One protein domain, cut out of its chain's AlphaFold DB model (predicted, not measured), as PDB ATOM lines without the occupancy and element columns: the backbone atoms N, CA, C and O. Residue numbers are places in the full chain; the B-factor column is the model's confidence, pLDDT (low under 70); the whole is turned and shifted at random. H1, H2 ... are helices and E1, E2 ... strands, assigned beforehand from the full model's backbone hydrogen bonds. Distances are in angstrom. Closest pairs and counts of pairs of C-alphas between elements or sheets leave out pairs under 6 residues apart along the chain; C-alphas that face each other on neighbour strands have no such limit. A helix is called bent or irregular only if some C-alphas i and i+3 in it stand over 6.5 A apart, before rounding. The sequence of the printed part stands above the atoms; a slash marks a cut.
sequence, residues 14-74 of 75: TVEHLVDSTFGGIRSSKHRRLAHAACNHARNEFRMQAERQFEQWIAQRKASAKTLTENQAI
ATOM      1  N   THR A  14     151.962  75.699  47.777       72.00
ATOM      2  CA  THR A  14     151.849  75.317  46.370       72.00
ATOM      3  C   THR A  14     151.016  76.353  45.619       72.00
ATOM      4  O   THR A  14     150.165  77.041  46.191       72.00
ATOM      5  N   VAL A  15     151.284  76.503  44.323       72.25
ATOM      6  CA  VAL A  15     150.538  77.434  43.473       72.25
ATOM      7  C   VAL A  15     149.173  76.839  43.157       72.25
ATOM      8  O   VAL A  15     149.040  75.884  42.394       72.25
ATOM      9  N   GLU A  16     148.147  77.451  43.720       71.06
ATOM     10  CA  GLU A  16     146.761  77.176  43.411       71.06
ATOM     11  C   GLU A  16     146.333  77.949  42.166       71.06
ATOM     12  O   GLU A  16     146.521  79.166  42.083       71.06
ATOM     13  N   HIS A  17     145.703  77.259  41.219       73.38
ATOM     14  CA  HIS A  17     145.090  77.882  40.051       73.38
ATOM     15  C   HIS A  17     143.598  78.082  40.338       73.38
ATOM     16  O   HIS A  17     142.847  77.131  40.552       73.38
ATOM     17  N   LEU A  18     143.166  79.338  40.440       69.56
ATOM     18  CA  LEU A  18     141.785  79.698  40.773       69.56
ATOM     19  C   LEU A  18     140.835  79.465  39.595       69.56
ATOM     20  O   LEU A  18     139.683  79.106  39.811       69.56
ATOM     21  N   VAL A  19     141.345  79.613  38.372       66.94
ATOM     22  CA  VAL A  19     140.633  79.348  37.122       66.94
ATOM     23  C   VAL A  19     141.446  78.321  36.344       66.94
ATOM     24  O   VAL A  19     142.600  78.586  36.002       66.94
ATOM     25  N   ASP A  20     140.858  77.152  36.098       61.25
ATOM     26  CA  ASP A  20     141.480  76.140  35.249       61.25
ATOM     27  C   ASP A  20     141.361  76.526  33.769       61.25
ATOM     28  O   ASP A  20     140.473  77.260  33.334       61.25
ATOM     29  N   SER A  21     142.300  76.018  32.978       53.72
ATOM     30  CA  SER A  21     142.506  76.310  31.557       53.72
ATOM     31  C   SER A  21     141.346  75.950  30.618       53.72
ATOM     32  O   SER A  21     141.481  76.175  29.415       53.72
ATOM     33  N   THR A  22     140.221  75.439  31.126       51.16
ATOM     34  CA  THR A  22     139.002  75.171  30.342       51.16
ATOM     35  C   THR A  22     138.450  76.431  29.661       51.16
ATOM     36  O   THR A  22     137.797  76.323  28.630       51.16
ATOM     37  N   PHE A  23     138.808  77.627  30.146       51.34
ATOM     38  CA  PHE A  23     138.523  78.928  29.518       51.34
ATOM     39  C   PHE A  23     139.627  79.446  28.570       51.34
ATOM     40  O   PHE A  23     139.784  80.653  28.395       51.34
ATOM     41  N   GLY A  24     140.420  78.567  27.952       48.25
ATOM     42  CA  GLY A  24     141.377  78.981  26.919       48.25
ATOM     43  C   GLY A  24     142.681  79.560  27.471       48.25
ATOM     44  O   GLY A  24     143.126  80.630  27.068       48.25
ATOM     45  N   GLY A  25     143.325  78.839  28.391       51.50
ATOM     46  CA  GLY A  25     144.767  78.998  28.623       51.50
ATOM     47  C   GLY A  25     145.242  80.324  29.230       51.50
ATOM     48  O   GLY A  25     146.449  80.564  29.245       51.50
ATOM     49  N   ILE A  26     144.360  81.169  29.779       54.78
ATOM     50  CA  ILE A  26     144.780  82.406  30.458       54.78
ATOM     51  C   ILE A  26     145.416  82.060  31.813       54.78
ATOM     52  O   ILE A  26     144.806  82.162  32.879       54.78
ATOM     53  N   ARG A  27     146.699  81.689  31.772       61.91
ATOM     54  CA  ARG A  27     147.595  81.579  32.931       61.91
ATOM     55  C   ARG A  27     148.002  82.979  33.401       61.91
ATOM     56  O   ARG A  27     149.177  83.335  33.412       61.91
ATOM     57  N   SER A  28     147.018  83.805  33.751       67.19
ATOM     58  CA  SER A  28     147.270  85.119  34.341       67.19
ATOM     59  C   SER A  28     147.684  84.960  35.797       67.19
ATOM     60  O   SER A  28     147.093  84.175  36.541       67.19
ATOM     61  N   SER A  29     148.658  85.759  36.236       69.25
ATOM     62  CA  SER A  29     149.052  85.811  37.646       69.25
ATOM     63  C   SER A  29     147.890  86.189  38.567       69.25
ATOM     64  O   SER A  29     147.883  85.779  39.721       69.25
ATOM     65  N   LYS A  30     146.880  86.909  38.054       74.62
ATOM     66  CA  LYS A  30     145.661  87.268  38.797       74.62
ATOM     67  C   LYS A  30     144.816  86.044  39.185       74.62
ATOM     68  O   LYS A  30     144.030  86.117  40.120       74.62
ATOM     69  N   HIS A  31     144.976  84.925  38.480       74.62
ATOM     70  CA  HIS A  31     144.233  83.686  38.719       74.62
ATOM     71  C   HIS A  31     145.066  82.637  39.464       74.62
ATOM     72  O   HIS A  31     144.723  81.456  39.444       74.62
ATOM     73  N   ARG A  32     146.165  83.046  40.107       75.25
ATOM     74  CA  ARG A  32     147.006  82.171  40.923       75.25
ATOM     75  C   ARG A  32     147.093  82.710  42.340       75.25
ATOM     76  O   ARG A  32     147.226  83.916  42.530       75.25
ATOM     77  N   ARG A  33     147.061  81.822  43.326       78.62
ATOM     78  CA  ARG A  33     147.376  82.165  44.717       78.62
ATOM     79  C   ARG A  33     148.268  81.100  45.333       78.62
ATOM     80  O   ARG A  33     148.261  79.958  44.890       78.62
ATOM     81  N   LEU A  34     149.053  81.477  46.334       78.19
ATOM     82  CA  LEU A  34     149.761  80.501  47.153       78.19
ATOM     83  C   LEU A  34     148.778  79.924  48.168       78.19
ATOM     84  O   LEU A  34     148.062  80.674  48.829       78.19
ATOM     85  N   ALA A  35     148.750  78.604  48.279       76.12
ATOM     86  CA  ALA A  35     147.963  77.909  49.281       76.12
ATOM     87  C   ALA A  35     148.710  76.675  49.778       76.12
ATOM     88  O   ALA A  35     149.562  76.114  49.092       76.12
ATOM     89  N   HIS A  36     148.397  76.260  50.998       80.56
ATOM     90  CA  HIS A  36     148.989  75.076  51.604       80.56
ATOM     91  C   HIS A  36     148.695  73.829  50.755       80.56
ATOM     92  O   HIS A  36     147.570  73.672  50.270       80.56
ATOM     93  N   ALA A  37     149.673  72.932  50.583       78.94
ATOM     94  CA  ALA A  37     149.519  71.764  49.711       78.94
ATOM     95  C   ALA A  37     148.291  70.911  50.071       78.94
ATOM     96  O   ALA A  37     147.529  70.540  49.180       78.94
ATOM     97  N   ALA A  38     148.032  70.689  51.365       81.56
ATOM     98  CA  ALA A  38     146.830  69.984  51.827       81.56
ATOM     99  C   ALA A  38     145.513  70.652  51.375       81.56
ATOM    100  O   ALA A  38     144.600  69.973  50.909       81.56
ATOM    101  N   CYS A  39     145.421  71.986  51.452       82.19
ATOM    102  CA  CYS A  39     144.235  72.722  51.006       82.19
ATOM    103  C   CYS A  39     144.051  72.626  49.487       82.19
ATOM    104  O   CYS A  39     142.935  72.418  49.010       82.19
ATOM    105  N   ASN A  40     145.146  72.734  48.729       82.81
ATOM    106  CA  ASN A  40     145.118  72.589  47.275       82.81
ATOM    107  C   ASN A  40     144.723  71.184  46.840       82.81
ATOM    108  O   ASN A  40     143.925  71.025  45.917       82.81
ATOM    109  N   HIS A  41     145.250  70.173  47.524       82.44
ATOM    110  CA  HIS A  41     144.908  68.786  47.274       82.44
ATOM    111  C   HIS A  41     143.412  68.541  47.497       82.44
ATOM    112  O   HIS A  41     142.723  68.145  46.559       82.44
ATOM    113  N   ALA A  42     142.888  68.902  48.674       85.56
ATOM    114  CA  ALA A  42     141.472  68.740  48.995       85.56
ATOM    115  C   ALA A  42     140.560  69.478  47.998       85.56
ATOM    116  O   ALA A  42     139.574  68.917  47.517       85.56
ATOM    117  N   ARG A  43     140.902  70.719  47.614       84.06
ATOM    118  CA  ARG A  43     140.140  71.468  46.600       84.06
ATOM    119  C   ARG A  43     140.091  70.726  45.265       84.06
ATOM    120  O   ARG A  43     139.022  70.642  44.657       84.06
ATOM    121  N   ASN A  44     141.228  70.214  44.800       83.62
ATOM    122  CA  ASN A  44     141.298  69.485  43.538       83.62
ATOM    123  C   ASN A  44     140.478  68.192  43.593       83.62
ATOM    124  O   ASN A  44     139.770  67.885  42.636       83.62
ATOM    125  N   GLU A  45     140.511  67.470  44.712       88.25
ATOM    126  CA  GLU A  45     139.699  66.265  44.898       88.25
ATOM    127  C   GLU A  45     138.199  66.568  44.850       88.25
ATOM    128  O   GLU A  45     137.477  65.931  44.080       88.25
ATOM    129  N   PHE A  46     137.728  67.577  45.593       89.06
ATOM    130  CA  PHE A  46     136.318  67.980  45.559       89.06
ATOM    131  C   PHE A  46     135.880  68.424  44.164       89.06
ATOM    132  O   PHE A  46     134.786  68.073  43.720       89.06
ATOM    133  N   ARG A  47     136.745  69.143  43.437       85.88
ATOM    134  CA  ARG A  47     136.477  69.536  42.049       85.88
ATOM    135  C   ARG A  47     136.284  68.312  41.155       85.88
ATOM    136  O   ARG A  47     135.282  68.235  40.452       85.88
ATOM    137  N   MET A  48     137.206  67.350  41.207       87.44
ATOM    138  CA  MET A  48     137.126  66.126  40.401       87.44
ATOM    139  C   MET A  48     135.897  65.282  40.754       87.44
ATOM    140  O   MET A  48     135.293  64.672  39.873       87.44
ATOM    141  N   GLN A  49     135.507  65.236  42.028       91.25
ATOM    142  CA  GLN A  49     134.278  64.562  42.451       91.25
ATOM    143  C   GLN A  49     133.034  65.248  41.873       91.25
ATOM    144  O   GLN A  49     132.174  64.564  41.319       91.25
ATOM    145  N   ALA A  50     132.960  66.580  41.950       89.69
ATOM    146  CA  ALA A  50     131.851  67.351  41.394       89.69
ATOM    147  C   ALA A  50     131.739  67.187  39.869       89.69
ATOM    148  O   ALA A  50     130.640  67.005  39.351       89.69
ATOM    149  N   GLU A  51     132.869  67.185  39.158       90.56
ATOM    150  CA  GLU A  51     132.922  66.982  37.704       90.56
ATOM    151  C   GLU A  51     132.367  65.605  37.311       90.56
ATOM    152  O   GLU A  51     131.445  65.521  36.499       90.56
ATOM    153  N   ARG A  52     132.810  64.532  37.981       93.50
ATOM    154  CA  ARG A  52     132.284  63.173  37.753       93.50
ATOM    155  C   ARG A  52     130.787  63.065  38.040       93.50
ATOM    156  O   ARG A  52     130.060  62.423  37.285       93.50
ATOM    157  N   GLN A  53     130.312  63.672  39.129       95.19
ATOM    158  CA  GLN A  53     128.886  63.663  39.473       95.19
ATOM    159  C   GLN A  53     128.055  64.407  38.425       95.19
ATOM    160  O   GLN A  53     126.978  63.949  38.045       95.19
ATOM    161  N   PHE A  54     128.565  65.531  37.921       93.38
ATOM    162  CA  PHE A  54     127.900  66.298  36.878       93.38
ATOM    163  C   PHE A  54     127.824  65.524  35.557       93.38
ATOM    164  O   PHE A  54     126.759  65.457  34.944       93.38
ATOM    165  N   GLU A  55     128.911  64.870  35.141       94.00
ATOM    166  CA  GLU A  55     128.920  64.004  33.956       94.00
ATOM    167  C   GLU A  55     127.900  62.866  34.066       94.00
ATOM    168  O   GLU A  55     127.123  62.630  33.134       94.00
ATOM    169  N   GLN A  56     127.846  62.200  35.223       96.19
ATOM    170  CA  GLN A  56     126.860  61.153  35.499       96.19
ATOM    171  C   GLN A  56     125.429  61.691  35.428       96.19
ATOM    172  O   GLN A  56     124.564  61.069  34.810       96.19
ATOM    173  N   TRP A  57     125.179  62.867  36.004       96.12
ATOM    174  CA  TRP A  57     123.872  63.517  35.960       96.12
ATOM    175  C   TRP A  57     123.430  63.848  34.526       96.12
ATOM    176  O   TRP A  57     122.282  63.591  34.150       96.12
ATOM    177  N   ILE A  58     124.341  64.350  33.685       95.56
ATOM    178  CA  ILE A  58     124.068  64.589  32.261       95.56
ATOM    179  C   ILE A  58     123.775  63.276  31.530       95.56
ATOM    180  O   ILE A  58     122.825  63.212  30.746       95.56
ATOM    181  N   ALA A  59     124.559  62.224  31.780       95.75
ATOM    182  CA  ALA A  59     124.359  60.918  31.157       95.75
ATOM    183  C   ALA A  59     122.984  60.324  31.505       95.75
ATOM    184  O   ALA A  59     122.272  59.870  30.609       95.75
ATOM    185  N   GLN A  60     122.573  60.411  32.774       94.44
ATOM    186  CA  GLN A  60     121.247  59.986  33.226       94.44
ATOM    187  C   GLN A  60     120.137  60.749  32.502       94.44
ATOM    188  O   GLN A  60     119.227  60.131  31.956       94.44
ATOM    189  N   ARG A  61     120.235  62.082  32.409       93.44
ATOM    190  CA  ARG A  61     119.229  62.889  31.699       93.44
ATOM    191  C   ARG A  61     119.148  62.564  30.212       93.44
ATOM    192  O   ARG A  61     118.047  62.511  29.671       93.44
ATOM    193  N   LYS A  62     120.284  62.322  29.551       93.50
ATOM    194  CA  LYS A  62     120.310  61.886  28.145       93.50
ATOM    195  C   LYS A  62     119.641  60.525  27.966       93.50
ATOM    196  O   LYS A  62     118.864  60.362  27.030       93.50
ATOM    197  N   ALA A  63     119.910  59.576  28.863       91.88
ATOM    198  CA  ALA A  63     119.271  58.266  28.840       91.88
ATOM    199  C   ALA A  63     117.753  58.382  29.044       91.88
ATOM    200  O   ALA A  63     117.000  57.868  28.225       91.88
ATOM    201  N   SER A  64     117.300  59.129  30.057       87.19
ATOM    202  CA  SER A  64     115.871  59.346  30.320       87.19
ATOM    203  C   SER A  64     115.148  60.053  29.169       87.19
ATOM    204  O   SER A  64     114.016  59.703  28.842       87.19
ATOM    205  N   ALA A  65     115.794  61.035  28.532       86.19
ATOM    206  CA  ALA A  65     115.239  61.696  27.354       86.19
ATOM    207  C   ALA A  65     115.094  60.718  26.178       86.19
ATOM    208  O   ALA A  65     114.053  60.700  25.529       86.19
ATOM    209  N   LYS A  66     116.100  59.864  25.947       82.25
ATOM    210  CA  LYS A  66     116.066  58.843  24.895       82.25
ATOM    211  C   LYS A  66     114.957  57.812  25.129       82.25
ATOM    212  O   LYS A  66     114.199  57.521  24.209       82.25
ATOM    213  N   THR A  67     114.810  57.316  26.359       78.06
ATOM    214  CA  THR A  67     113.739  56.363  26.695       78.06
ATOM    215  C   THR A  67     112.349  56.980  26.542       78.06
ATOM    216  O   THR A  67     111.422  56.302  26.113       78.06
ATOM    217  N   LEU A  68     112.190  58.273  26.856       76.50
ATOM    218  CA  LEU A  68     110.922  58.979  26.652       76.50
ATOM    219  C   LEU A  68     110.567  59.068  25.161       76.50
ATOM    220  O   LEU A  68     109.429  58.791  24.795       76.50
ATOM    221  N   THR A  69     111.536  59.407  24.307       72.50
ATOM    222  CA  THR A  69     111.312  59.489  22.856       72.50
ATOM    223  C   THR A  69     111.043  58.130  22.212       72.50
ATOM    224  O   THR A  69     110.249  58.056  21.283       72.50
ATOM    225  N   GLU A  70     111.664  57.052  22.701       71.81
ATOM    226  CA  GLU A  70     111.418  55.693  22.196       71.81
ATOM    227  C   GLU A  70     110.005  55.212  22.545       71.81
ATOM    228  O   GLU A  70     109.316  54.676  21.683       71.81
ATOM    229  N   ASN A  71     109.529  55.481  23.764       64.19
ATOM    230  CA  ASN A  71     108.169  55.121  24.170       64.19
ATOM    231  C   ASN A  71     107.086  55.926  23.427       64.19
ATOM    232  O   ASN A  71     105.997  55.412  23.222       64.19
ATOM    233  N   GLN A  72     107.377  57.159  22.996       61.19
ATOM    234  CA  GLN A  72     106.455  57.983  22.198       61.19
ATOM    235  C   GLN A  72     106.398  57.600  20.711       61.19
ATOM    236  O   GLN A  72     105.494  58.044  20.018       61.19
ATOM    237  N   ALA A  73     107.371  56.834  20.206       60.59
ATOM    238  CA  ALA A  73     107.441  56.425  18.801       60.59
ATOM    239  C   ALA A  73     106.825  55.038  18.534       60.59
ATOM    240  O   ALA A  73     106.817  54.587  17.388       60.59
ATOM    241  N   ILE A  74     106.386  54.340  19.587       58.72
ATOM    242  CA  ILE A  74     105.761  53.009  19.521       58.72
ATOM    243  C   ILE A  74     104.218  53.108  19.578       58.72
ATOM    244  O   ILE A  74     103.547  52.141  19.218       58.72
TER     245      ILE A  74
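This is residues 14 to 74 of the 75 residues of an uncharacterized protein of Variovorax sp. SG517 (UniProt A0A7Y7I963). One long helix, H1, makes nearly the whole length of the model, with a small two-stranded hairpin, E1 and E2, at its first end. Residues 45 to 72 of H1 stick out as a free arm, and so do residues 21 to 26 in the wide loop of the hairpin. The printed part has 61 residues, with two named strands and then one named helix, in the order E1, E2, H1; the two-stranded sheet is antiparallel and the class is mostly helix. The whole is extended, with a radius of gyration of the C-alphas of 18.6 A and spans of 59 by 25 by 9 A.

E1, residues 14 to 17, and E2, residues 32 to 36, are antiparallel neighbours and form a hairpin, with 137 degrees between their directions. The C-alphas of His 17 and Arg 32 face each other at 4.8 A. N 14 and O 35 are within hydrogen-bond range at 2.8 A, as are N 33 and O 16 at 3.0 A. A tight link joins E2 to H1, residues 37 to 72. The closest C-alphas of E1 and H1 are those of Thr 14 and Ala 37, 5.4 A apart. In H1 every O i to N i+4 pair is within hydrogen-bond range.

E1 begins at C-alpha 14 (151.849, 75.317, 46.370) and is 9.6 A long. E2 is 13.0 A long from C-alpha 32 to C-alpha 36. H1 runs 52.9 A from C-alpha 37 (149.519, 71.764, 49.711) to C-alpha 72 (106.455, 57.983, 22.198), and is not bent.

The two C-alphas farthest apart, those of Leu 34 and Ile 74, are 58.8 A apart. The printed part has no cut. The link from E1 to E2, residues 18 to 31, is long. The mean pLDDT of the printed part is 77.9; residues 18 to 29 and 71 to 74 are under 70.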